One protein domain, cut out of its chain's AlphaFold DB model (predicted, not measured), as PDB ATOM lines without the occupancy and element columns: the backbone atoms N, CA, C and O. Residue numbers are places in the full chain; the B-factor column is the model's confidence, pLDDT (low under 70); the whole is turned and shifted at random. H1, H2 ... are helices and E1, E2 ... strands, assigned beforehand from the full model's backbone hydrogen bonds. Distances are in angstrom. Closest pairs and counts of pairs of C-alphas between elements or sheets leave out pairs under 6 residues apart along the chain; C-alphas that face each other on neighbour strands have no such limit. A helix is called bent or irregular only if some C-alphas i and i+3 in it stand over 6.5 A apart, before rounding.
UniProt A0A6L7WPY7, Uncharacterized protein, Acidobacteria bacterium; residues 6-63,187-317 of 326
ATOM      1  N   GLU A   6    -105.828 -38.547 153.394       88.38
ATOM      2  CA  GLU A   6    -104.432 -38.244 153.026       88.38
ATOM      3  C   GLU A   6    -103.430 -39.234 153.649       88.38
ATOM      4  O   GLU A   6    -102.680 -39.891 152.934       88.38
ATOM      5  N   GLY A   7    -103.493 -39.444 154.971       89.31
ATOM      6  CA  GLY A   7    -102.610 -40.400 155.656       89.31
ATOM      7  C   GLY A   7    -102.789 -41.851 155.193       89.31
ATOM      8  O   GLY A   7    -101.808 -42.538 154.948       89.31
ATOM      9  N   LYS A   8    -104.034 -42.301 154.989       90.88
ATOM     10  CA  LYS A   8    -104.323 -43.664 154.511       90.88
ATOM     11  C   LYS A   8    -103.878 -43.868 153.062       90.88
ATOM     12  O   LYS A   8    -103.447 -44.956 152.705       90.88
ATOM     13  N   VAL A   9    -104.006 -42.841 152.221       93.19
ATOM     14  CA  VAL A   9    -103.574 -42.877 150.817       93.19
ATOM     15  C   VAL A   9    -102.054 -42.953 150.734       93.19
ATOM     16  O   VAL A   9    -101.523 -43.759 149.969       93.19
ATOM     17  N   ILE A  10    -101.356 -42.174 151.564       93.62
ATOM     18  CA  ILE A  10     -99.905 -42.291 151.717       93.62
ATOM     19  C   ILE A  10     -99.538 -43.704 152.181       93.62
ATOM     20  O   ILE A  10     -98.713 -44.329 151.526       93.62
ATOM     21  N   ASP A  11    -100.187 -44.253 153.213       90.88
ATOM     22  CA  ASP A  11     -99.916 -45.620 153.685       90.88
ATOM     23  C   ASP A  11    -100.064 -46.664 152.565       90.88
ATOM     24  O   ASP A  11     -99.241 -47.573 152.446       90.88
ATOM     25  N   VAL A  12    -101.084 -46.524 151.711       92.38
ATOM     26  CA  VAL A  12    -101.280 -47.390 150.539       92.38
ATOM     27  C   VAL A  12    -100.114 -47.280 149.555       92.38
ATOM     28  O   VAL A  12     -99.585 -48.305 149.119       92.38
ATOM     29  N   ALA A  13     -99.672 -46.063 149.238       94.38
ATOM     30  CA  ALA A  13     -98.514 -45.843 148.374       94.38
ATOM     31  C   ALA A  13     -97.222 -46.411 148.988       94.38
ATOM     32  O   ALA A  13     -96.429 -47.035 148.281       94.38
ATOM     33  N   VAL A  14     -97.036 -46.267 150.305       92.75
ATOM     34  CA  VAL A  14     -95.914 -46.871 151.038       92.75
ATOM     35  C   VAL A  14     -95.942 -48.389 150.907       92.75
ATOM     36  O   VAL A  14     -94.933 -48.976 150.528       92.75
ATOM     37  N   LYS A  15     -97.090 -49.037 151.142       91.19
ATOM     38  CA  LYS A  15     -97.219 -50.496 150.990       91.19
ATOM     39  C   LYS A  15     -96.910 -50.974 149.579       91.19
ATOM     40  O   LYS A  15     -96.279 -52.020 149.414       91.19
ATOM     41  N   LEU A  16     -97.318 -50.210 148.573       91.94
ATOM     42  CA  LEU A  16     -97.006 -50.529 147.189       91.94
ATOM     43  C   LEU A  16     -95.491 -50.462 146.915       91.94
ATOM     44  O   LEU A  16     -94.942 -51.375 146.302       91.94
ATOM     45  N   LEU A  17     -94.801 -49.438 147.427       93.56
ATOM     46  CA  LEU A  17     -93.341 -49.308 147.315       93.56
ATOM     47  C   LEU A  17     -92.595 -50.399 148.101       93.56
ATOM     48  O   LEU A  17     -91.663 -51.003 147.578       93.56
ATOM     49  N   GLU A  18     -93.019 -50.705 149.329       92.12
ATOM     50  CA  GLU A  18     -92.454 -51.803 150.129       92.12
ATOM     51  C   GLU A  18     -92.521 -53.139 149.377       92.12
ATOM     52  O   GLU A  18     -91.556 -53.907 149.353       92.12
ATOM     53  N   THR A  19     -93.656 -53.389 148.720       89.31
ATOM     54  CA  THR A  19     -93.901 -54.598 147.925       89.31
ATOM     55  C   THR A  19     -92.994 -54.661 146.711       89.31
ATOM     56  O   THR A  19     -92.376 -55.695 146.473       89.31
ATOM     57  N   LEU A  20     -92.867 -53.549 145.984       89.38
ATOM     58  CA  LEU A  20     -91.973 -53.441 144.834       89.38
ATOM     59  C   LEU A  20     -90.517 -53.761 145.207       89.38
ATOM     60  O   LEU A  20     -89.814 -54.417 144.445       89.38
ATOM     61  N   HIS A  21     -90.068 -53.332 146.390       88.12
ATOM     62  CA  HIS A  21     -88.689 -53.539 146.841       88.12
ATOM     63  C   HIS A  21     -88.469 -54.817 147.659       88.12
ATOM     64  O   HIS A  21     -87.324 -55.114 148.004       88.12
ATOM     65  N   GLY A  22     -89.529 -55.549 148.015       90.12
ATOM     66  CA  GLY A  22     -89.445 -56.684 148.937       90.12
ATOM     67  C   GLY A  22     -88.863 -56.305 150.308       90.12
ATOM     68  O   GLY A  22     -88.188 -57.119 150.939       90.12
ATOM     69  N   ARG A  23     -89.056 -55.055 150.750       89.88
ATOM     70  CA  ARG A  23     -88.482 -54.492 151.984       89.88
ATOM     71  C   ARG A  23     -89.526 -53.671 152.722       89.88
ATOM     72  O   ARG A  23     -90.350 -53.015 152.102       89.88
ATOM     73  N   THR A  24     -89.459 -53.661 154.048       87.94
ATOM     74  CA  THR A  24     -90.313 -52.804 154.874       87.94
ATOM     75  C   THR A  24     -89.676 -51.439 155.088       87.94
ATOM     76  O   THR A  24     -88.451 -51.324 155.161       87.94
ATOM     77  N   THR A  25     -90.514 -50.423 155.248       85.19
ATOM     78  CA  THR A  25     -90.095 -49.082 155.647       85.19
ATOM     79  C   THR A  25     -89.531 -49.118 157.064       85.19
ATOM     80  O   THR A  25     -90.045 -49.837 157.929       85.19
ATOM     81  N   GLU A  26     -88.482 -48.341 157.316       80.56
ATOM     82  CA  GLU A  26     -88.019 -48.100 158.684       80.56
ATOM     83  C   GLU A  26     -89.106 -47.366 159.501       80.56
ATOM     84  O   GLU A  26     -89.872 -46.576 158.946       80.56
ATOM     85  N   PRO A  27     -89.222 -47.625 160.817       69.25
ATOM     86  CA  PRO A  27     -90.296 -47.072 161.648       69.25
ATOM     87  C   PRO A  27     -90.291 -45.536 161.761       69.25
ATOM     88  O   PRO A  27     -91.300 -44.962 162.169       69.25
ATOM     89  N   ASP A  28     -89.206 -44.875 161.355       65.75
ATOM     90  CA  ASP A  28     -88.967 -43.440 161.533       65.75
ATOM     91  C   ASP A  28     -89.404 -42.592 160.322       65.75
ATOM     92  O   ASP A  28     -88.766 -41.599 159.967       65.75
ATOM     93  N   GLY A  29     -90.507 -42.970 159.667       73.94
ATOM     94  CA  GLY A  29     -91.143 -42.108 158.672       73.94
ATOM     95  C   GLY A  29     -91.536 -40.766 159.297       73.94
ATOM     96  O   GLY A  29     -92.179 -40.720 160.348       73.94
ATOM     97  N   GLU A  30     -91.150 -39.663 158.660       81.88
ATOM     98  CA  GLU A  30     -91.439 -38.318 159.148       81.88
ATOM     99  C   GLU A  30     -92.400 -37.584 158.209       81.88
ATOM    100  O   GLU A  30     -92.453 -37.836 157.005       81.88
ATOM    101  N   ASN A  31     -93.163 -36.643 158.766       79.06
ATOM    102  CA  ASN A  31     -93.971 -35.691 158.006       79.06
ATOM    103  C   ASN A  31     -93.285 -34.314 158.076       79.06
ATOM    104  O   ASN A  31     -93.533 -33.561 159.031       79.06
ATOM    105  N   PRO A  32     -92.420 -33.962 157.103       72.31
ATOM    106  CA  PRO A  32     -91.689 -32.698 157.115       72.31
ATOM    107  C   PRO A  32     -92.605 -31.470 157.169       72.31
ATOM    108  O   PRO A  32     -92.272 -30.468 157.807       72.31
ATOM    109  N   ALA A  33     -93.794 -31.536 156.560       69.38
ATOM    110  CA  ALA A  33     -94.759 -30.439 156.583       69.38
ATOM    111  C   ALA A  33     -95.287 -30.111 157.998       69.38
ATOM    112  O   ALA A  33     -95.682 -28.970 158.258       69.38
ATOM    113  N   ARG A  34     -95.279 -31.068 158.940       72.50
ATOM    114  CA  ARG A  34     -95.686 -30.842 160.344       72.50
ATOM    115  C   ARG A  34     -94.599 -30.207 161.211       72.50
ATOM    116  O   ARG A  34     -94.942 -29.599 162.222       72.50
ATOM    117  N   GLY A  35     -93.329 -30.254 160.804       68.69
ATOM    118  CA  GLY A  35     -92.189 -29.678 161.536       68.69
ATOM    119  C   GLY A  35     -92.099 -28.144 161.523       68.69
ATOM    120  O   GLY A  35     -91.066 -27.583 161.869       68.69
ATOM    121  N   GLY A  36     -93.147 -27.435 161.084       58.44
ATOM    122  CA  GLY A  36     -93.184 -25.968 161.020       58.44
ATOM    123  C   GLY A  36     -92.555 -25.369 159.757       58.44
ATOM    124  O   GLY A  36     -92.823 -24.213 159.419       58.44
ATOM    125  N   THR A  37     -91.810 -26.153 158.977       57.47
ATOM    126  CA  THR A  37     -91.414 -25.768 157.623       57.47
ATOM    127  C   THR A  37     -92.613 -25.938 156.692       57.47
ATOM    128  O   THR A  37     -92.837 -27.015 156.150       57.47
ATOM    129  N   ARG A  38     -93.389 -24.864 156.475       57.41
ATOM    130  CA  ARG A  38     -94.556 -24.771 155.553       57.41
ATOM    131  C   ARG A  38     -94.280 -25.150 154.076       57.41
ATOM    132  O   ARG A  38     -95.045 -24.782 153.190       57.41
ATOM    133  N   ARG A  39     -93.146 -25.777 153.776       65.44
ATOM    134  CA  ARG A  39     -92.595 -25.995 152.434       65.44
ATOM    135  C   ARG A  39     -92.049 -27.413 152.215       65.44
ATOM    136  O   ARG A  39     -91.410 -27.618 151.187       65.44
ATOM    137  N   GLY A  40     -92.215 -28.316 153.180       82.06
ATOM    138  CA  GLY A  40     -91.799 -29.713 153.056       82.06
ATOM    139  C   GLY A  40     -92.890 -30.580 152.441       82.06
ATOM    140  O   GLY A  40     -94.045 -30.164 152.411       82.06
ATOM    141  N   VAL A  41     -92.501 -31.774 151.996       91.38
ATOM    142  CA  VAL A  41     -93.433 -32.764 151.452       91.38
ATOM    143  C   VAL A  41     -94.344 -33.369 152.516       91.38
ATOM    144  O   VAL A  41     -94.067 -33.254 153.716       91.38
ATOM    145  N   ASP A  42     -95.416 -34.029 152.076       91.75
ATOM    146  CA  ASP A  42     -96.387 -34.667 152.967       91.75
ATOM    147  C   ASP A  42     -95.759 -35.826 153.764       91.75
ATOM    148  O   ASP A  42     -96.058 -35.987 154.952       91.75
ATOM    149  N   TRP A  43     -94.853 -36.603 153.154       94.00
ATOM    150  CA  TRP A  43     -94.174 -37.712 153.829       94.00
ATOM    151  C   TRP A  43     -92.749 -37.948 153.324       94.00
ATOM    152  O   TRP A  43     -92.468 -37.839 152.129       94.00
ATOM    153  N   ARG A  44     -91.847 -38.317 154.234       94.19
ATOM    154  CA  ARG A  44     -90.497 -38.794 153.926       94.19
ATOM    155  C   ARG A  44     -90.271 -40.117 154.636       94.19
ATOM    156  O   ARG A  44     -90.582 -40.255 155.816       94.19
ATOM    157  N   MET A  45     -89.674 -41.066 153.932       94.56
ATOM    158  CA  MET A  45     -89.333 -42.361 154.507       94.56
ATOM    159  C   MET A  45     -88.103 -42.984 153.854       94.56
ATOM    160  O   MET A  45     -87.625 -42.504 152.825       94.56
ATOM    161  N   GLN A  46     -87.628 -44.085 154.430       94.62
ATOM    162  CA  GLN A  46     -86.552 -44.896 153.880       94.62
ATOM    163  C   GLN A  46     -87.021 -46.342 153.693       94.62
ATOM    164  O   GLN A  46     -87.549 -46.957 154.620       94.62
ATOM    165  N   ILE A  47     -86.818 -46.878 152.487       93.38
ATOM    166  CA  ILE A  47     -87.039 -48.292 152.161       93.38
ATOM    167  C   ILE A  47     -85.690 -48.872 151.739       93.38
ATOM    168  O   ILE A  47     -85.149 -48.553 150.678       93.38
ATOM    169  N   GLY A  48     -85.105 -49.707 152.598       91.31
ATOM    170  CA  GLY A  48     -83.734 -50.168 152.410       91.31
ATOM    171  C   GLY A  48     -82.734 -49.011 152.487       91.31
ATOM    172  O   GLY A  48     -82.625 -48.353 153.511       91.31
ATOM    173  N   THR A  49     -81.995 -48.762 151.408       92.38
ATOM    174  CA  THR A  49     -81.018 -47.657 151.319       92.38
ATOM    175  C   THR A  49     -81.565 -46.428 150.595       92.38
ATOM    176  O   THR A  49     -80.866 -45.425 150.475       92.38
ATOM    177  N   THR A  50     -82.797 -46.497 150.087       94.75
ATOM    178  CA  THR A  50     -83.379 -45.439 149.261       94.75
ATOM    179  C   THR A  50     -84.312 -44.578 150.099       94.75
ATOM    180  O   THR A  50     -85.235 -45.078 150.741       94.75
ATOM    181  N   THR A  51     -84.080 -43.265 150.082       96.00
ATOM    182  CA  THR A  51     -85.006 -42.274 150.646       96.00
ATOM    183  C   THR A  51     -86.103 -41.960 149.634       96.00
ATOM    184  O   THR A  51     -85.798 -41.736 148.465       96.00
ATOM    185  N   TYR A  52     -87.353 -41.903 150.090       96.69
ATOM    186  CA  TYR A  52     -88.524 -41.519 149.305       96.69
ATOM    187  C   TYR A  52     -89.165 -40.253 149.867       96.69
ATOM    188  O   TYR A  52     -89.360 -40.132 151.079       96.69
ATOM    189  N   TRP A  53     -89.544 -39.349 148.969       96.94
ATOM    190  CA  TRP A  53     -90.286 -38.125 149.254       96.94
ATOM    191  C   TRP A  53     -91.639 -38.196 148.563       96.94
ATOM    192  O   TRP A  53     -91.697 -38.262 147.336       96.94
ATOM    193  N   LEU A  54     -92.715 -38.199 149.341       96.94
ATOM    194  CA  LEU A  54     -94.067 -38.399 148.842       96.94
ATOM    195  C   LEU A  54     -94.884 -37.125 148.999       96.94
ATOM    196  O   LEU A  54     -94.925 -36.518 150.070       96.94
ATOM    197  N   GLU A  55     -95.575 -36.771 147.926       96.12
ATOM    198  CA  GLU A  55     -96.577 -35.717 147.902       96.12
ATOM    199  C   GLU A  55     -97.916 -36.293 147.487       96.12
ATOM    200  O   GLU A  55     -98.024 -36.962 146.459       96.12
ATOM    201  N   HIS A  56     -98.942 -36.008 148.278       95.56
ATOM    202  CA  HIS A  56    -100.306 -36.390 147.980       95.56
ATOM    203  C   HIS A  56    -101.050 -35.237 147.309       95.56
ATOM    204  O   HIS A  56    -100.941 -34.065 147.685       95.56
ATOM    205  N   THR A  57    -101.838 -35.571 146.292       94.75
ATOM    206  CA  THR A  57    -102.749 -34.630 145.647       94.75
ATOM    207  C   THR A  57    -104.004 -35.351 145.182       94.75
ATOM    208  O   THR A  57    -103.967 -36.486 144.712       94.75
ATOM    209  N   LEU A  58    -105.139 -34.674 145.310       92.88
ATOM    210  CA  LEU A  58    -106.430 -35.179 144.868       92.88
ATOM    211  C   LEU A  58    -106.669 -34.733 143.424       92.88
ATOM    212  O   LEU A  58    -106.678 -33.526 143.133       92.88
ATOM    213  N   VAL A  59    -106.872 -35.701 142.531       91.88
ATOM    214  CA  VAL A  59    -107.357 -35.452 141.172       91.88
ATOM    215  C   VAL A  59    -108.843 -35.151 141.301       91.88
ATOM    216  O   VAL A  59    -109.665 -36.031 141.536       91.88
ATOM    217  N   GLN A  60    -109.167 -33.862 141.264       87.31
ATOM    218  CA  GLN A  60    -110.542 -33.400 141.407       87.31
ATOM    219  C   GLN A  60    -111.363 -33.810 140.177       87.31
ATOM    220  O   GLN A  60    -110.813 -33.822 139.070       87.31
ATOM    221  N   PRO A  61    -112.676 -34.035 140.342       81.50
ATOM    222  CA  PRO A  61    -113.612 -33.932 139.232       81.50
ATOM    223  C   PRO A  61    -113.435 -32.617 138.491       81.50
ATOM    224  O   PRO A  61    -112.998 -31.609 139.062       81.50
ATOM    225  N   PHE A  62    -113.836 -32.594 137.228       81.62
ATOM    226  CA  PHE A  62    -113.967 -31.326 136.530       81.62
ATOM    227  C   PHE A  62    -115.066 -30.477 137.189       81.62
ATOM    228  O   PHE A  62    -115.980 -30.969 137.849       81.62
ATOM    229  N   GLU A  63    -114.943 -29.160 137.028       80.00
ATOM    230  CA  GLU A  63    -115.734 -28.176 137.773       80.00
ATOM    231  C   GLU A  63    -117.244 -28.397 137.653       80.00
ATOM    232  O   GLU A  63    -117.976 -28.216 138.623       80.00
ATOM    233  N   PRO A 187    -114.946 -34.748 127.900       81.81
ATOM    234  CA  PRO A 187    -114.487 -35.319 129.167       81.81
ATOM    235  C   PRO A 187    -112.991 -35.599 129.186       81.81
ATOM    236  O   PRO A 187    -112.381 -35.518 130.251       81.81
ATOM    237  N   GLU A 188    -112.380 -35.870 128.036       85.38
ATOM    238  CA  GLU A 188    -110.952 -36.163 127.946       85.38
ATOM    239  C   GLU A 188    -110.128 -34.900 128.206       85.38
ATOM    240  O   GLU A 188    -109.255 -34.900 129.078       85.38
ATOM    241  N   THR A 189    -110.463 -33.786 127.547       89.62
ATOM    242  CA  THR A 189    -109.797 -32.496 127.785       89.62
ATOM    243  C   THR A 189    -110.035 -31.990 129.207       89.62
ATOM    244  O   THR A 189    -109.118 -31.465 129.852       89.62
ATOM    245  N   ALA A 190    -111.258 -32.145 129.725       87.06
ATOM    246  CA  ALA A 190    -111.576 -31.758 131.094       87.06
ATOM    247  C   ALA A 190    -110.737 -32.555 132.108       87.06
ATOM    248  O   ALA A 190    -110.126 -31.955 132.996       87.06
ATOM    249  N   GLN A 191    -110.632 -33.874 131.927       86.88
ATOM    250  CA  GLN A 191    -109.809 -34.746 132.765       86.88
ATOM    251  C   GLN A 191    -108.315 -34.427 132.636       86.88
ATOM    252  O   GLN A 191    -107.592 -34.391 133.634       86.88
ATOM    253  N   ALA A 192    -107.826 -34.147 131.427       91.06
ATOM    254  CA  ALA A 192    -106.429 -33.784 131.225       91.06
ATOM    255  C   ALA A 192    -106.051 -32.516 132.003       91.06
ATOM    256  O   ALA A 192    -104.996 -32.455 132.640       91.06
ATOM    257  N   ARG A 193    -106.956 -31.532 132.034       92.12
ATOM    258  CA  ARG A 193    -106.781 -30.304 132.813       92.12
ATOM    259  C   ARG A 193    -106.762 -30.563 134.321       92.12
ATOM    260  O   ARG A 193    -105.959 -29.941 135.016       92.12
ATOM    261  N   THR A 194    -107.616 -31.440 134.854       91.81
ATOM    262  CA  THR A 194    -107.631 -31.726 136.303       91.81
ATOM    263  C   THR A 194    -106.375 -32.473 136.746       91.81
ATOM    264  O   THR A 194    -105.807 -32.132 137.787       91.81
ATOM    265  N   VAL A 195    -105.881 -33.417 135.935       93.31
ATOM    266  CA  VAL A 195    -104.602 -34.112 136.165       93.31
ATOM    267  C   VAL A 195    -103.435 -33.125 136.144       93.31
ATOM    268  O   VAL A 195    -102.630 -33.113 137.073       93.31
ATOM    269  N   GLU A 196    -103.373 -32.242 135.145       95.25
ATOM    270  CA  GLU A 196    -102.341 -31.204 135.060       95.25
ATOM    271  C   GLU A 196    -102.357 -30.261 136.268       95.25
ATOM    272  O   GLU A 196    -101.316 -29.987 136.868       95.25
ATOM    273  N   GLN A 197    -103.535 -29.800 136.688       94.25
ATOM    274  CA  GLN A 197    -103.668 -28.981 137.891       94.25
ATOM    275  C   GLN A 197    -103.251 -29.739 139.156       94.25
ATOM    276  O   GLN A 197    -102.629 -29.160 140.050       94.25
ATOM    277  N   ALA A 198    -103.593 -31.023 139.279       93.75
ATOM    278  CA  ALA A 198    -103.188 -31.847 140.414       93.75
ATOM    279  C   ALA A 198    -101.669 -32.031 140.478       93.75
ATOM    280  O   ALA A 198    -101.107 -31.849 141.560       93.75
ATOM    281  N   PHE A 199    -101.036 -32.296 139.335       95.69
ATOM    282  CA  PHE A 199     -99.589 -32.420 139.182       95.69
ATOM    283  C   PHE A 199     -98.879 -31.111 139.563       95.69
ATOM    284  O   PHE A 199     -98.194 -31.049 140.586       95.69
ATOM    285  N   ASN A 200     -99.168 -30.022 138.842       94.81
ATOM    286  CA  ASN A 200     -98.483 -28.732 138.995       94.81
ATOM    287  C   ASN A 200     -98.590 -28.150 140.418       94.81
ATOM    288  O   ASN A 200     -97.695 -27.442 140.877       94.81
ATOM    289  N   ARG A 201     -99.674 -28.449 141.154       92.38
ATOM    290  CA  ARG A 201     -99.854 -27.996 142.548       92.38
ATOM    291  C   ARG A 201     -98.783 -28.527 143.504       92.38
ATOM    292  O   ARG A 201     -98.486 -27.857 144.496       92.38
ATOM    293  N   LYS A 202     -98.240 -29.721 143.257       92.69
ATOM    294  CA  LYS A 202     -97.317 -30.395 144.180       92.69
ATOM    295  C   LYS A 202     -95.914 -30.592 143.609       92.69
ATOM    296  O   LYS A 202     -94.984 -30.724 144.406       92.69
ATOM    297  N   THR A 203     -95.707 -30.525 142.290       94.00
ATOM    298  CA  THR A 203     -94.391 -30.840 141.709       94.00
ATOM    299  C   THR A 203     -93.258 -29.971 142.251       94.00
ATOM    300  O   THR A 203     -92.215 -30.497 142.628       94.00
ATOM    301  N   GLN A 204     -93.475 -28.666 142.445       92.50
ATOM    302  CA  GLN A 204     -92.442 -27.777 142.998       92.50
ATOM    303  C   GLN A 204     -91.947 -28.205 144.399       92.50
ATOM    304  O   GLN A 204     -90.847 -27.839 144.825       92.50
ATOM    305  N   GLN A 205     -92.766 -28.907 145.187       92.38
ATOM    306  CA  GLN A 205     -92.348 -29.437 146.490       92.38
ATOM    307  C   GLN A 205     -91.472 -30.680 146.314       92.38
ATOM    308  O   GLN A 205     -90.390 -30.735 146.902       92.38
ATOM    309  N   LEU A 206     -91.867 -31.594 145.423       94.94
ATOM    310  CA  LEU A 206     -91.060 -32.757 145.049       94.94
ATOM    311  C   LEU A 206     -89.708 -32.354 144.457       94.94
ATOM    312  O   LEU A 206     -88.692 -32.885 144.881       94.94
ATOM    313  N   GLU A 207     -89.648 -31.363 143.568       94.00
ATOM    314  CA  GLU A 207     -88.379 -30.892 142.994       94.00
ATOM    315  C   GLU A 207     -87.410 -30.348 144.048       94.00
ATOM    316  O   GLU A 207     -86.192 -30.500 143.947       94.00
ATOM    317  N   ARG A 208     -87.940 -29.677 145.076       92.94
ATOM    318  CA  ARG A 208     -87.123 -29.191 146.193       92.94
ATOM    319  C   ARG A 208     -86.621 -30.345 147.047       92.94
ATOM    320  O   ARG A 208     -85.463 -30.308 147.453       92.94
ATOM    321  N   ALA A 209     -87.460 -31.346 147.286       92.56
ATOM    322  CA  ALA A 209     -87.084 -32.550 148.012       92.56
ATOM    323  C   ALA A 209     -86.047 -33.385 147.241       92.56
ATOM    324  O   ALA A 209     -85.063 -33.817 147.829       92.56
ATOM    325  N   ALA A 210     -86.179 -33.497 145.916       93.50
ATOM    326  CA  ALA A 210     -85.229 -34.192 145.047       93.50
ATOM    327  C   ALA A 210     -83.799 -33.639 145.166       93.50
ATOM    328  O   ALA A 210     -82.829 -34.391 145.122       93.50
ATOM    329  N   LYS A 211     -83.643 -32.324 145.384       94.38
ATOM    330  CA  LYS A 211     -82.328 -31.689 145.608       94.38
ATOM    331  C   LYS A 211     -81.645 -32.138 146.903       94.38
ATOM    332  O   LYS A 211     -80.441 -31.941 147.039       94.38
ATOM    333  N   LEU A 212     -82.392 -32.720 147.840       93.44
ATOM    334  CA  LEU A 212     -81.867 -33.326 149.066       93.44
ATOM    335  C   LEU A 212     -81.452 -34.796 148.857       93.44
ATOM    336  O   LEU A 212     -80.973 -35.427 149.798       93.44
ATOM    337  N   GLY A 213     -81.602 -35.327 147.638       94.62
ATOM    338  CA  GLY A 213     -81.336 -36.720 147.282       94.62
ATOM    339  C   GLY A 213     -82.522 -37.644 147.566       94.62
ATOM    340  O   GLY A 213     -83.429 -37.291 148.310       94.62
ATOM    341  N   GLY A 214     -82.514 -38.843 146.983       94.62
ATOM    342  CA  GLY A 214     -83.619 -39.807 147.076       94.62
ATOM    343  C   GLY A 214     -84.592 -39.733 145.897       94.62
ATOM    344  O   GLY A 214     -84.417 -38.932 144.983       94.62
ATOM    345  N   GLN A 215     -85.603 -40.598 145.922       97.12
ATOM    346  CA  GLN A 215     -86.644 -40.681 144.902       97.12
ATOM    347  C   GLN A 215     -87.884 -39.881 145.302       97.12
ATOM    348  O   GLN A 215     -88.276 -39.823 146.468       97.12
ATOM    349  N   THR A 216     -88.534 -39.287 144.315       97.69
ATOM    350  CA  THR A 216     -89.780 -38.537 144.459       97.69
ATOM    351  C   THR A 216     -90.979 -39.374 144.036       97.69
ATOM    352  O   THR A 216     -90.917 -40.171 143.097       97.69
ATOM    353  N   VAL A 217     -92.093 -39.199 144.740       97.94
ATOM    354  CA  VAL A 217     -93.337 -39.921 144.488       97.94
ATOM    355  C   VAL A 217     -94.494 -38.937 144.526       97.94
ATOM    356  O   VAL A 217     -94.765 -38.316 145.552       97.94
ATOM    357  N   MET A 218     -95.206 -38.821 143.412       97.81
ATOM    358  CA  MET A 218     -96.512 -38.171 143.386       97.81
ATOM    359  C   MET A 218     -97.591 -39.225 143.615       97.81
ATOM    360  O   MET A 218     -97.661 -40.212 142.882       97.81
ATOM    361  N   VAL A 219     -98.442 -39.015 144.614       97.31
ATOM    362  CA  VAL A 219     -99.572 -39.889 144.923       97.31
ATOM    363  C   VAL A 219    -100.863 -39.173 144.542       97.31
ATOM    364  O   VAL A 219    -101.293 -38.235 145.213       97.31
ATOM    365  N   PHE A 220    -101.467 -39.610 143.442       95.88
ATOM    366  CA  PHE A 220    -102.789 -39.182 143.007       95.88
ATOM    367  C   PHE A 220    -103.856 -39.962 143.766       95.88
ATOM    368  O   PHE A 220    -103.858 -41.185 143.742       95.88
ATOM    369  N   GLU A 221    -104.774 -39.259 144.418       94.44
ATOM    370  CA  GLU A 221    -106.023 -39.825 144.935       94.44
ATOM    371  C   GLU A 221    -107.147 -39.543 143.933       94.44
ATOM    372  O   GLU A 221    -107.227 -38.428 143.407       94.44
ATOM    373  N   THR A 222    -108.020 -40.522 143.697       91.06
ATOM    374  CA  THR A 222    -109.348 -40.304 143.107       91.06
ATOM    375  C   THR A 222    -110.435 -40.787 144.064       91.06
ATOM    376  O   THR A 222    -110.245 -41.732 144.839       91.06
ATOM    377  N   GLU A 223    -111.567 -40.085 144.050       83.50
ATOM    378  CA  GLU A 223    -112.734 -40.379 144.892       83.50
ATOM    379  C   GLU A 223    -114.034 -40.540 144.070       83.50
ATOM    380  O   GLU A 223    -115.110 -40.704 144.647       83.50
ATOM    381  N   HIS A 224    -113.958 -40.532 142.727       75.44
ATOM    382  CA  HIS A 224    -115.126 -40.438 141.839       75.44
ATOM    383  C   HIS A 224    -115.187 -41.526 140.753       75.44
ATOM    384  O   HIS A 224    -114.529 -41.469 139.724       75.44
ATOM    385  N   VAL A 225    -116.143 -42.448 140.911       62.38
ATOM    386  CA  VAL A 225    -116.377 -43.600 140.014       62.38
ATOM    387  C   VAL A 225    -116.665 -43.208 138.554       62.38
ATOM    388  O   VAL A 225    -116.433 -44.009 137.650       62.38
ATOM    389  N   ALA A 226    -117.227 -42.021 138.301       58.97
ATOM    390  CA  ALA A 226    -117.827 -41.691 137.006       58.97
ATOM    391  C   ALA A 226    -116.802 -41.493 135.875       58.97
ATOM    392  O   ALA A 226    -117.122 -41.797 134.726       58.97
ATOM    393  N   PHE A 227    -115.581 -41.049 136.193       56.72
ATOM    394  CA  PHE A 227    -114.548 -40.733 135.198       56.72
ATOM    395  C   PHE A 227    -113.151 -41.275 135.540       56.72
ATOM    396  O   PHE A 227    -112.189 -40.983 134.828       56.72
ATOM    397  N   ASP A 228    -113.059 -42.174 136.528       61.09
ATOM    398  CA  ASP A 228    -111.852 -42.924 136.916       61.09
ATOM    399  C   ASP A 228    -111.464 -44.014 135.895       61.09
ATOM    400  O   ASP A 228    -111.054 -45.130 136.229       61.09
ATOM    401  N   SER A 229    -111.563 -43.700 134.602       72.56
ATOM    402  CA  SER A 229    -110.872 -44.482 133.592       72.56
ATOM    403  C   SER A 229    -109.380 -44.263 133.808       72.56
ATOM    404  O   SER A 229    -108.806 -43.254 133.394       72.56
ATOM    405  N   LEU A 230    -108.740 -45.238 134.455       83.19
ATOM    406  CA  LEU A 230    -107.287 -45.339 134.587       83.19
ATOM    407  C   LEU A 230    -106.573 -45.034 133.259       83.19
ATOM    408  O   LEU A 230    -105.489 -44.453 133.244       83.19
ATOM    409  N   GLN A 231    -107.206 -45.393 132.139       85.00
ATOM    410  CA  GLN A 231    -106.739 -45.082 130.797       85.00
ATOM    411  C   GLN A 231    -106.718 -43.574 130.510       85.00
ATOM    412  O   GLN A 231    -105.701 -43.096 130.020       85.00
ATOM    413  N   HIS A 232    -107.770 -42.814 130.826       86.56
ATOM    414  CA  HIS A 232    -107.793 -41.363 130.591       86.56
ATOM    415  C   HIS A 232    -106.778 -40.632 131.471       86.56
ATOM    416  O   HIS A 232    -106.020 -39.807 130.965       86.56
ATOM    417  N   ILE A 233    -106.695 -40.983 132.762       89.44
ATOM    418  CA  ILE A 233    -105.690 -40.410 133.672       89.44
ATOM    419  C   ILE A 233    -104.277 -40.736 133.174       89.44
ATOM    420  O   ILE A 233    -103.426 -39.851 133.108       89.44
ATOM    421  N   GLY A 234    -104.024 -41.988 132.782       90.00
ATOM    422  CA  GLY A 234    -102.730 -42.419 132.254       90.00
ATOM    423  C   GLY A 234    -102.345 -41.726 130.942       90.00
ATOM    424  O   GLY A 234    -101.194 -41.322 130.787       90.00
ATOM    425  N   THR A 235    -103.291 -41.556 130.013       90.62
ATOM    426  CA  THR A 235    -103.071 -40.831 128.749       90.62
ATOM    427  C   THR A 235    -102.756 -39.361 129.010       90.62
ATOM    428  O   THR A 235    -101.695 -38.896 128.593       90.62
ATOM    429  N   ALA A 236    -103.605 -38.664 129.773       92.31
ATOM    430  CA  ALA A 236    -103.393 -37.265 130.136       92.31
ATOM    431  C   ALA A 236    -102.043 -37.044 130.832       92.31
ATOM    432  O   ALA A 236    -101.312 -36.104 130.517       92.31
ATOM    433  N   LEU A 237    -101.688 -37.934 131.763       93.19
ATOM    434  CA  LEU A 237    -100.418 -37.854 132.467       93.19
ATOM    435  C   LEU A 237     -99.233 -38.066 131.523       93.19
ATOM    436  O   LEU A 237     -98.239 -37.361 131.646       93.19
ATOM    437  N   ARG A 238     -99.311 -38.998 130.565       92.00
ATOM    438  CA  ARG A 238     -98.225 -39.206 129.595       92.00
ATOM    439  C   ARG A 238     -97.997 -37.964 128.744       92.00
ATOM    440  O   ARG A 238     -96.853 -37.545 128.592       92.00
ATOM    441  N   GLU A 239     -99.062 -37.378 128.210       93.75
ATOM    442  CA  GLU A 239     -98.972 -36.146 127.421       93.75
ATOM    443  C   GLU A 239     -98.386 -34.995 128.242       93.75
ATOM    444  O   GLU A 239     -97.550 -34.241 127.748       93.75
ATOM    445  N   LEU A 240     -98.776 -34.888 129.516       94.75
ATOM    446  CA  LEU A 240     -98.212 -33.922 130.454       94.75
ATOM    447  C   LEU A 240     -96.714 -34.163 130.703       94.75
ATOM    448  O   LEU A 240     -95.919 -33.225 130.655       94.75
ATOM    449  N   LEU A 241     -96.314 -35.413 130.932       94.19
ATOM    450  CA  LEU A 241     -94.921 -35.790 131.172       94.19
ATOM    451  C   LEU A 241     -94.025 -35.561 129.946       94.19
ATOM    452  O   LEU A 241     -92.854 -35.245 130.104       94.19
ATOM    453  N   GLN A 242     -94.566 -35.674 128.731       93.06
ATOM    454  CA  GLN A 242     -93.831 -35.388 127.493       93.06
ATOM    455  C   GLN A 242     -93.533 -33.897 127.294       93.06
ATOM    456  O   GLN A 242     -92.571 -33.554 126.607       93.06
ATOM    457  N   ARG A 243     -94.356 -33.007 127.865       94.50
ATOM    458  CA  ARG A 243     -94.216 -31.547 127.719       94.50
ATOM    459  C   ARG A 243     -93.575 -30.854 128.918       94.50
ATOM    460  O   ARG A 243     -93.225 -29.681 128.811       94.50
ATOM    461  N   THR A 244     -93.444 -31.540 130.051       92.00
ATOM    462  CA  THR A 244     -92.828 -30.987 131.262       92.00
ATOM    463  C   THR A 244     -91.358 -31.384 131.377       92.00
ATOM    464  O   THR A 244     -90.958 -32.474 130.980       92.00
ATOM    465  N   THR A 245     -90.534 -30.499 131.938       88.88
ATOM    466  CA  THR A 245     -89.145 -30.821 132.313       88.88
ATOM    467  C   THR A 245     -89.025 -31.280 133.763       88.88
ATOM    468  O   THR A 245     -87.937 -31.660 134.199       88.88
ATOM    469  N   GLU A 246     -90.115 -31.189 134.526       85.06
ATOM    470  CA  GLU A 246     -90.148 -31.543 135.939       85.06
ATOM    471  C   GLU A 246     -89.916 -33.051 136.118       85.06
ATOM    472  O   GLU A 246     -90.552 -33.884 135.467       85.06
ATOM    473  N   LYS A 247     -88.994 -33.415 137.014       87.31
ATOM    474  CA  LYS A 247     -88.641 -34.815 137.271       87.31
ATOM    475  C   LYS A 247     -89.359 -35.325 138.513       87.31
ATOM    476  O   LYS A 247     -88.985 -34.990 139.632       87.31
ATOM    477  N   VAL A 248     -90.370 -36.157 138.289       96.00
ATOM    478  CA  VAL A 248     -90.996 -36.992 139.318       96.00
ATOM    479  C   VAL A 248     -90.645 -38.444 139.015       96.00
ATOM    480  O   VAL A 248     -90.950 -38.922 137.924       96.00
ATOM    481  N   ASP A 249     -90.003 -39.155 139.941       96.94
ATOM    482  CA  ASP A 249     -89.496 -40.514 139.686       96.94
ATOM    483  C   ASP A 249     -90.634 -41.531 139.599       96.94
ATOM    484  O   ASP A 249     -90.671 -42.351 138.680       96.94
ATOM    485  N   ASN A 250     -91.603 -41.428 140.509       97.50
ATOM    486  CA  ASN A 250     -92.718 -42.356 140.624       97.50
ATOM    487  C   ASN A 250     -94.049 -41.609 140.676       97.50
ATOM    488  O   ASN A 250     -94.176 -40.589 141.353       97.50
ATOM    489  N   ILE A 251     -95.066 -42.140 140.003       97.25
ATOM    490  CA  ILE A 251     -96.434 -41.628 140.100       97.25
ATOM    491  C   ILE A 251     -97.356 -42.802 140.383       97.25
ATOM    492  O   ILE A 251     -97.415 -43.747 139.596       97.25
ATOM    493  N   ILE A 252     -98.061 -42.735 141.508       96.56
ATOM    494  CA  ILE A 252     -98.988 -43.764 141.975       96.56
ATOM    495  C   ILE A 252    -100.391 -43.168 141.969       96.56
ATOM    496  O   ILE A 252    -100.598 -42.083 142.504       96.56
ATOM    497  N   LEU A 253    -101.351 -43.880 141.388       94.88
ATOM    498  CA  LEU A 253    -102.772 -43.580 141.516       94.88
ATOM    499  C   LEU A 253    -103.380 -44.482 142.587       94.88
ATOM    500  O   LEU A 253    -103.186 -45.694 142.534       94.88
ATOM    501  N   VAL A 254    -104.127 -43.893 143.514       93.75
ATOM    502  CA  VAL A 254    -104.879 -44.563 144.573       93.75
ATOM    503  C   VAL A 254    -106.359 -44.231 144.412       93.75
ATOM    504  O   VAL A 254    -106.771 -43.078 144.523       93.75
ATOM    505  N   ARG A 255    -107.144 -45.271 144.165       91.31
ATOM    506  CA  ARG A 255    -108.592 -45.252 143.979       91.31
ATOM    507  C   ARG A 255    -109.269 -45.579 145.304       91.31
ATOM    508  O   ARG A 255    -109.117 -46.690 145.826       91.31
ATOM    509  N   THR A 256    -109.946 -44.591 145.879       90.31
ATOM    510  CA  THR A 256    -110.539 -44.665 147.229       90.31
ATOM    511  C   THR A 256    -112.061 -44.799 147.219       90.31
ATOM    512  O   THR A 256    -112.685 -44.951 148.272       90.31
ATOM    513  N   GLU A 257    -112.662 -44.770 146.031       82.56
ATOM    514  CA  GLU A 257    -114.103 -44.764 145.792       82.56
ATOM    515  C   GLU A 257    -114.770 -46.134 145.986       82.56
ATOM    516  O   GLU A 257    -115.989 -46.221 146.151       82.56
ATOM    517  N   ILE A 258    -113.981 -47.212 146.004       73.25
ATOM    518  CA  ILE A 258    -114.433 -48.587 146.249       73.25
ATOM    519  C   ILE A 258    -113.594 -49.173 147.391       73.25
ATOM    520  O   ILE A 258    -112.389 -48.966 147.435       73.25
ATOM    521  N   ASP A 259    -114.229 -49.904 148.311       77.81
ATOM    522  CA  ASP A 259    -113.556 -50.745 149.311       77.81
ATOM    523  C   ASP A 259    -113.546 -52.202 148.803       77.81
ATOM    524  O   ASP A 259    -114.616 -52.721 148.453       77.81
ATOM    525  N   PRO A 260    -112.391 -52.890 148.721       83.81
ATOM    526  CA  PRO A 260    -111.027 -52.445 149.055       83.81
ATOM    527  C   PRO A 260    -110.517 -51.328 148.143       83.81
ATOM    528  O   PRO A 260    -110.886 -51.290 146.971       83.81
ATOM    529  N   TRP A 261    -109.628 -50.483 148.674       88.81
ATOM    530  CA  TRP A 261    -108.914 -49.486 147.874       88.81
ATOM    531  C   TRP A 261    -107.957 -50.171 146.899       88.81
ATOM    532  O   TRP A 261    -107.421 -51.253 147.174       88.81
ATOM    533  N   TRP A 262    -107.724 -49.509 145.770       89.62
ATOM    534  CA  TRP A 262    -106.824 -49.991 144.726       89.62
ATOM    535  C   TRP A 262    -105.725 -48.977 144.468       89.62
ATOM    536  O   TRP A 262    -105.971 -47.774 144.482       89.62
ATOM    537  N   ALA A 263    -104.513 -49.455 144.217       92.06
ATOM    538  CA  ALA A 263    -103.395 -48.614 143.818       92.06
ATOM    539  C   ALA A 263    -102.732 -49.147 142.550       92.06
ATOM    540  O   ALA A 263    -102.743 -50.347 142.302       92.06
ATOM    541  N   THR A 264    -102.140 -48.270 141.747       92.56
ATOM    542  CA  THR A 264    -101.380 -48.650 140.549       92.56
ATOM    543  C   THR A 264    -100.278 -47.639 140.280       92.56
ATOM    544  O   THR A 264    -100.471 -46.435 140.450       92.56
ATOM    545  N   PHE A 265     -99.134 -48.108 139.784       93.56
ATOM    546  CA  PHE A 265     -98.147 -47.212 139.193       93.56
ATOM    547  C   PHE A 265     -98.665 -46.688 137.848       93.56
ATOM    548  O   PHE A 265     -99.121 -47.452 136.992       93.56
ATOM    549  N   LEU A 266     -98.592 -45.372 137.676       93.88
ATOM    550  CA  LEU A 266     -98.705 -44.695 136.386       93.88
ATOM    551  C   LEU A 266     -97.320 -44.402 135.794       93.88
ATOM    552  O   LEU A 266     -97.176 -44.338 134.573       93.88
ATOM    553  N   LYS A 267     -96.311 -44.249 136.660       94.81
ATOM    554  CA  LYS A 267     -94.896 -44.085 136.314       94.81
ATOM    555  C   LYS A 267     -94.009 -44.731 137.382       94.81
ATOM    556  O   LYS A 267     -94.295 -44.566 138.570       94.81
ATOM    557  N   HIS A 268     -92.934 -45.394 136.964       94.69
ATOM    558  CA  HIS A 268     -91.878 -45.924 137.829       94.69
ATOM    559  C   HIS A 268     -90.521 -45.808 137.125       94.69
ATOM    560  O   HIS A 268     -90.294 -46.472 136.116       94.69
ATOM    561  N   GLY A 269     -89.629 -44.943 137.617       93.56
ATOM    562  CA  GLY A 269     -88.383 -44.647 136.900       93.56
ATOM    563  C   GLY A 269     -88.693 -44.124 135.496       93.56
ATOM    564  O   GLY A 269     -89.540 -43.244 135.350       93.56
ATOM    565  N   ASP A 270     -88.072 -44.678 134.461       92.00
ATOM    566  CA  ASP A 270     -88.342 -44.282 133.071       92.00
ATOM    567  C   ASP A 270     -89.594 -44.944 132.473       92.00
ATOM    568  O   ASP A 270     -90.113 -44.495 131.448       92.00
ATOM    569  N   TRP A 271     -90.135 -45.975 133.131       92.69
ATOM    570  CA  TRP A 271     -91.360 -46.623 132.688       92.69
ATOM    571  C   TRP A 271     -92.571 -45.722 132.943       92.69
ATOM    572  O   TRP A 271     -92.831 -45.284 134.067       92.69
ATOM    573  N   ILE A 272     -93.351 -45.485 131.887       91.06
ATOM    574  CA  ILE A 272     -94.649 -44.812 131.941       91.06
ATOM    575  C   ILE A 272     -95.690 -45.788 131.412       91.06
ATOM    576  O   ILE A 272     -95.545 -46.338 130.317       91.06
ATOM    577  N   ARG A 273     -96.773 -45.963 132.167       86.56
ATOM    578  CA  ARG A 273     -97.856 -46.885 131.828       86.56
ATOM    579  C   ARG A 273     -98.381 -46.634 130.399       86.56
ATOM    580  O   ARG A 273     -98.766 -45.495 130.113       86.56
ATOM    581  N   PRO A 274     -98.450 -47.649 129.509       85.75
ATOM    582  CA  PRO A 274     -98.993 -47.504 128.151       85.75
ATOM    583  C   PRO A 274    -100.500 -47.211 128.122       85.75
ATOM    584  O   PRO A 274    -101.238 -47.534 129.053       85.75
ATOM    585  N   ALA A 275    -100.984 -46.585 127.042       78.94
ATOM    586  CA  ALA A 275    -102.404 -46.256 126.907       78.94
ATOM    587  C   ALA A 275    -103.156 -47.533 126.550       78.94
ATOM    588  O   ALA A 275    -102.729 -48.272 125.668       78.94
ATOM    589  N   GLY A 276    -104.252 -47.801 127.258       76.62
ATOM    590  CA  GLY A 276    -105.036 -49.023 127.076       76.62
ATOM    591  C   GLY A 276    -104.421 -50.280 127.702       76.62
ATOM    592  O   GLY A 276    -105.004 -51.351 127.564       76.62
ATOM    593  N   ALA A 277    -103.288 -50.178 128.412       77.00
ATOM    594  CA  ALA A 277    -102.764 -51.305 129.180       77.00
ATOM    595  C   ALA A 277    -103.781 -51.735 130.260       77.00
ATOM    596  O   ALA A 277    -104.317 -50.861 130.964       77.00
ATOM    597  N   PRO A 278    -104.038 -53.046 130.428       74.38
ATOM    598  CA  PRO A 278    -104.999 -53.551 131.406       74.38
ATOM    599  C   PRO A 278    -104.573 -53.172 132.833       74.38
ATOM    600  O   PRO A 278    -103.375 -53.164 133.103       74.38
ATOM    601  N   PRO A 279    -105.505 -52.814 133.738       71.50
ATOM    602  CA  PRO A 279    -105.191 -52.288 135.068       71.50
ATOM    603  C   PRO A 279    -104.176 -53.132 135.866       71.50
ATOM    604  O   PRO A 279    -104.451 -54.264 136.255       71.50
ATOM    605  N   THR A 280    -103.039 -52.479 136.128       76.12
ATOM    606  CA  THR A 280    -101.936 -52.757 137.074       76.12
ATOM    607  C   THR A 280    -102.329 -52.747 138.547       76.12
ATOM    608  O   THR A 280    -101.656 -52.051 139.303       76.12
ATOM    609  N   GLU A 281    -103.478 -53.293 138.941       78.25
ATOM    610  CA  GLU A 281    -104.114 -52.893 140.202       78.25
ATOM    611  C   GLU A 281    -103.734 -53.774 141.401       78.25
ATOM    612  O   GLU A 281    -103.963 -54.986 141.439       78.25
ATOM    613  N   TYR A 282    -103.212 -53.117 142.432       79.62
ATOM    614  CA  TYR A 282    -102.894 -53.697 143.726       79.62
ATOM    615  C   TYR A 282    -104.037 -53.420 144.682       79.62
ATOM    616  O   TYR A 282    -104.341 -52.265 144.989       79.62
ATOM    617  N   ARG A 283    -104.665 -54.487 145.170       80.31
ATOM    618  CA  ARG A 283    -105.630 -54.387 146.257       80.31
ATOM    619  C   ARG A 283    -104.868 -54.022 147.523       80.31
ATOM    620  O   ARG A 283    -103.982 -54.775 147.911       80.31
ATOM    621  N   VAL A 284    -105.227 -52.924 148.184       75.38
ATOM    622  CA  VAL A 284    -104.617 -52.551 149.466       75.38
ATOM    623  C   VAL A 284    -105.707 -52.295 150.492       75.38
ATOM    624  O   VAL A 284    -106.627 -51.512 150.271       75.38
ATOM    625  N   ILE A 285    -105.615 -52.981 151.629       74.56
ATOM    626  CA  ILE A 285    -106.525 -52.791 152.762       74.56
ATOM    627  C   ILE A 285    -105.862 -51.795 153.724       74.56
ATOM    628  O   ILE A 285    -104.861 -52.154 154.352       74.56
ATOM    629  N   PRO A 286    -106.373 -50.555 153.862       66.12
ATOM    630  CA  PRO A 286    -105.760 -49.567 154.743       66.12
ATOM    631  C   PRO A 286    -105.785 -50.037 156.202       66.12
ATOM    632  O   PRO A 286    -106.788 -50.582 156.675       66.12
ATOM    633  N   HIS A 287    -104.714 -49.772 156.955       61.66
ATOM    634  CA  HIS A 287    -104.705 -50.018 158.397       61.66
ATOM    635  C   HIS A 287    -105.835 -49.215 159.074       61.66
ATOM    636  O   HIS A 287    -105.931 -47.996 158.936       61.66
ATOM    637  N   GLY A 288    -106.728 -49.910 159.788       59.88
ATOM    638  CA  GLY A 288    -107.881 -49.305 160.468       59.88
ATOM    639  C   GLY A 288    -109.158 -49.179 159.625       59.88
ATOM    640  O   GLY A 288    -110.134 -48.598 160.098       59.88
ATOM    641  N   ALA A 289    -109.201 -49.725 158.404       51.97
ATOM    642  CA  ALA A 289    -110.460 -50.014 157.714       51.97
ATOM    643  C   ALA A 289    -111.097 -51.279 158.324       51.97
ATOM    644  O   ALA A 289    -111.133 -52.346 157.717       51.97
ATOM    645  N   GLU A 290    -111.534 -51.195 159.581       48.00
ATOM    646  CA  GLU A 290    -112.347 -52.261 160.162       48.00
ATOM    647  C   GLU A 290    -113.666 -52.342 159.388       48.00
ATOM    648  O   GLU A 290    -114.393 -51.352 159.256       48.00
ATOM    649  N   ARG A 291    -114.010 -53.539 158.895       43.34
ATOM    650  CA  ARG A 291    -115.387 -53.833 158.499       43.34
ATOM    651  C   ARG A 291    -116.271 -53.521 159.698       43.34
ATOM    652  O   ARG A 291    -116.041 -54.054 160.782       43.34
ATOM    653  N   CYS A 292    -117.324 -52.740 159.489       39.66
ATOM    654  CA  CYS A 292    -118.327 -52.372 160.495       39.66
ATOM    655  C   CYS A 292    -119.116 -53.572 161.102       39.66
ATOM    656  O   CYS A 292    -120.216 -53.380 161.609       39.66
ATOM    657  N   GLY A 293    -118.601 -54.810 161.057       39.53
ATOM    658  CA  GLY A 293    -119.307 -56.028 161.466       39.53
ATOM    659  C   GLY A 293    -118.482 -57.133 162.137       39.53
ATOM    660  O   GLY A 293    -119.092 -58.062 162.650       39.53
ATOM    661  N   GLU A 294    -117.146 -57.066 162.206       37.00
ATOM    662  CA  GLU A 294    -116.334 -58.146 162.803       37.00
ATOM    663  C   GLU A 294    -115.372 -57.594 163.860       37.00
ATOM    664  O   GLU A 294    -114.202 -57.325 163.605       37.00
ATOM    665  N   ARG A 295    -115.882 -57.414 165.084       36.00
ATOM    666  CA  ARG A 295    -115.050 -57.131 166.262       36.00
ATOM    667  C   ARG A 295    -114.456 -58.457 166.748       36.00
ATOM    668  O   ARG A 295    -115.229 -59.344 167.093       36.00
ATOM    669  N   ASN A 296    -113.124 -58.556 166.821       34.38
ATOM    670  CA  ASN A 296    -112.327 -59.541 167.592       34.38
ATOM    671  C   ASN A 296    -111.479 -60.587 166.836       34.38
ATOM    672  O   ASN A 296    -111.013 -61.531 167.473       34.38
ATOM    673  N   ALA A 297    -111.171 -60.429 165.546       33.03
ATOM    674  CA  ALA A 297    -110.079 -61.208 164.943       33.03
ATOM    675  C   ALA A 297    -108.759 -60.403 164.968       33.03
ATOM    676  O   ALA A 297    -108.735 -59.292 164.433       33.03
ATOM    677  N   PRO A 298    -107.655 -60.911 165.553       31.81
ATOM    678  CA  PRO A 298    -106.348 -60.279 165.410       31.81
ATOM    679  C   PRO A 298    -105.917 -60.335 163.938       31.81
ATOM    680  O   PRO A 298    -105.751 -61.411 163.363       31.81
ATOM    681  N   ILE A 299    -105.764 -59.166 163.318       35.16
ATOM    682  CA  ILE A 299    -105.293 -59.037 161.937       35.16
ATOM    683  C   ILE A 299    -103.779 -59.268 161.938       35.16
ATOM    684  O   ILE A 299    -103.018 -58.453 162.460       35.16
ATOM    685  N   THR A 300    -103.323 -60.378 161.357       39.09
ATOM    686  CA  THR A 300    -101.901 -60.586 161.064       39.09
ATOM    687  C   THR A 300    -101.482 -59.699 159.884       39.09
ATOM    688  O   THR A 300    -102.245 -59.508 158.936       39.09
ATOM    689  N   ARG A 301    -100.259 -59.143 159.933       43.75
ATOM    690  CA  ARG A 301     -99.666 -58.239 158.915       43.75
ATOM    691  C   ARG A 301     -99.625 -58.816 157.483       43.75
ATOM    692  O   ARG A 301     -99.336 -58.079 156.550       43.75
ATOM    693  N   GLU A 302     -99.923 -60.098 157.300       43.69
ATOM    694  CA  GLU A 302     -99.680 -60.869 156.072       43.69
ATOM    695  C   GLU A 302    -100.822 -60.839 155.036       43.69
ATOM    696  O   GLU A 302    -100.679 -61.416 153.966       43.69
ATOM    697  N   LYS A 303    -101.958 -60.176 155.298       44.50
ATOM    698  CA  LYS A 303    -103.161 -60.292 154.438       44.50
ATOM    699  C   LYS A 303    -103.413 -59.167 153.422       44.50
ATOM    700  O   LYS A 303    -104.502 -59.106 152.858       44.50
ATOM    701  N   ILE A 304    -102.476 -58.246 153.207       52.03
ATOM    702  CA  ILE A 304    -102.857 -56.902 152.730       52.03
ATOM    703  C   ILE A 304    -102.754 -56.680 151.212       52.03
ATOM    704  O   ILE A 304    -103.319 -55.700 150.739       52.03
ATOM    705  N   ILE A 305    -102.155 -57.582 150.424       53.19
ATOM    706  CA  ILE A 305    -102.062 -57.395 148.964       53.19
ATOM    707  C   ILE A 305    -102.468 -58.673 148.235       53.19
ATOM    708  O   ILE A 305    -101.696 -59.621 148.124       53.19
ATOM    709  N   GLU A 306    -103.704 -58.703 147.737       54.44
ATOM    710  CA  GLU A 306    -104.092 -59.669 146.711       54.44
ATOM    711  C   GLU A 306    -103.748 -59.070 145.350       54.44
ATOM    712  O   GLU A 306    -104.290 -58.038 144.945       54.44
ATOM    713  N   PHE A 307    -102.826 -59.723 144.653       46.09
ATOM    714  CA  PHE A 307    -102.420 -59.338 143.313       46.09
ATOM    715  C   PHE A 307    -103.498 -59.749 142.315       46.09
ATOM    716  O   PHE A 307    -103.907 -60.912 142.258       46.09
ATOM    717  N   ARG A 308    -103.903 -58.815 141.457       44.59
ATOM    718  CA  ARG A 308    -104.324 -59.180 140.110       44.59
ATOM    719  C   ARG A 308    -103.153 -58.867 139.182       44.59
ATOM    720  O   ARG A 308    -102.780 -57.713 139.076       44.59
ATOM    721  N   THR A 309    -102.682 -59.912 138.498       46.62
ATOM    722  CA  THR A 309    -101.877 -59.936 137.253       46.62
ATOM    723  C   THR A 309    -100.356 -60.160 137.331       46.62
ATOM    724  O   THR A 309     -99.715 -60.098 138.375       46.62
ATOM    725  N   SER A 310     -99.835 -60.555 136.161       44.31
ATOM    726  CA  SER A 310     -98.571 -61.220 135.823       44.31
ATOM    727  C   SER A 310     -97.427 -60.284 135.392       44.31
ATOM    728  O   SER A 310     -96.479 -60.755 134.781       44.31
ATOM    729  N   GLU A 311     -97.512 -58.974 135.648       51.09
ATOM    730  CA  GLU A 311     -96.622 -57.963 135.029       51.09
ATOM    731  C   GLU A 311     -95.510 -57.416 135.943       51.09
ATOM    732  O   GLU A 311     -94.650 -56.663 135.493       51.09
ATOM    733  N   LEU A 312     -95.480 -57.775 137.231       50.16
ATOM    734  CA  LEU A 312     -94.482 -57.233 138.170       50.16
ATOM    735  C   LEU A 312     -93.042 -57.625 137.807       50.16
ATOM    736  O   LEU A 312     -92.110 -56.880 138.097       50.16
ATOM    737  N   THR A 313     -92.874 -58.762 137.128       55.81
ATOM    738  CA  THR A 313     -91.579 -59.225 136.620       55.81
ATOM    739  C   THR A 313     -90.932 -58.231 135.661       55.81
ATOM    740  O   THR A 313     -89.707 -58.121 135.678       55.81
ATOM    741  N   ASP A 314     -91.718 -57.455 134.910       55.12
ATOM    742  CA  ASP A 314     -91.183 -56.517 133.918       55.12
ATOM    743  C   ASP A 314     -90.678 -55.219 134.571       55.12
ATOM    744  O   ASP A 314     -89.683 -54.656 134.126       55.12
ATOM    745  N   LEU A 315     -91.282 -54.770 135.682       55.22
ATOM    746  CA  LEU A 315     -90.833 -53.562 136.399       55.22
ATOM    747  C   LEU A 315     -89.512 -53.765 137.150       55.22
ATOM    748  O   LEU A 315     -88.762 -52.813 137.348       55.22
ATOM    749  N   THR A 316     -89.223 -54.992 137.585       57.94
ATOM    750  CA  THR A 316     -87.985 -55.313 138.312       57.94
ATOM    751  C   THR A 316     -86.814 -55.693 137.400       57.94
ATOM    752  O   THR A 316     -85.685 -55.779 137.879       57.94
ATOM    753  N   ALA A 317     -87.065 -55.946 136.109       53.59
ATOM    754  CA  ALA A 317     -86.072 -56.513 135.194       53.59
ATOM    755  C   ALA A 317     -85.038 -55.497 134.663       53.59
ATOM    756  O   ALA A 317     -83.923 -55.898 134.339       53.59
TER     757      ALA A 317
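What this domain is: This is residues 6 to 63 and 187 to 317 of the 326 residues of an uncharacterized protein of Acidobacteria bacterium (UniProt A0A6L7WPY7). A strongly twisted six-stranded sheet, curled like part of a barrel, wraps round the first helix, H1, while H3 and H4 cover its opposite face. These make three layers, with helices on both faces of the sheet; H2 grazes the sheet, H5 is off it, and residues 292 to 298 stick out. The printed part has 189 residues with five named helices and six named strands, in the order H1 H2 E1 E2 H3 E3 H4 E4 E5 E6 H5. The mixed sheet runs E1 E2 E3 E4 E5 E6, and the class is mixed, helices and strands. The whole is compact, with a radius of gyration of the C-alphas of 16.4 A and spans of 50 by 38 by 37 A.

How they stand to each other: The sheet curls round H1, residues 6 to 21; the closest C-alphas of H1 and E4, residues 250 to 255, are those of Val 9 and Val 254, 6.6 A apart. H2, residues 32 to 35, only grazes the sheet. Edge strand E1, residues 43 to 47, and E2, residues 50 to 58, form an antiparallel hairpin, with N 45 and O 52 within hydrogen-bond range at 3.0 A. H3, residues 187 to 210, is irregular, with C-alphas 201 and 204 7.4 A apart, and has a kink of 41 degrees near residue 204. It lies over E2 and E3, residues 215 to 222, at a height over the sheet of 7.9 A. E2 and E3 are parallel, with N 217 and O 53 at 2.8 A. H4, residues 230 to 243, touches residues 188 to 196 of H3 at a steep tilt of 57 degrees, the same way; their closest C-alphas, of Ala 192 and Ala 236, are 4.7 A apart. H4 lies over E4 and E5, residues 261 to 268, at a height over the sheet of 9.7 A. E3, H4 and E4 form a strand-helix-strand unit, two parallel neighbour strands with a helix between, and its crossover is right-handed; N 220 and O 252 are at 2.8 A. E4, E5 and edge strand E6, residues 282 to 284, form a meander, each strand the antiparallel neighbour of the one before, with N 253 and O 264 at 2.9 A and N 282 and O 263 at 2.8 A. H5, residues 312 to 317, is close to but not clearly touching H1. Every O i to N i+4 pair is within hydrogen-bond range in H1, H4 and H5, against 17 of 20 in H3; H2 is too short for such a pair.

Where its parts are: H1 begins at C-alpha 6 (-104.432, -38.244, 153.026) and is 22.8 A long. E2 measures 25.6 A, H3 33.3 A, E3 22.8 A, H4 20.2 A and E5 20.1 A. H5 ends at C-alpha 317 (-86.072, -56.513, 135.194).

The domain as a whole: The C-alphas farthest apart, of Arg 243 and Asn 296, are 52.0 A apart. Residues 64 to 186 are not printed, and C-alphas 63 and 187 are 11.3 A apart across the cut. The links E5 to E6 and E6 to H5 are long. The mean pLDDT of the printed part is 80.6; 44 residues are under 70, among them residues 286 to 317.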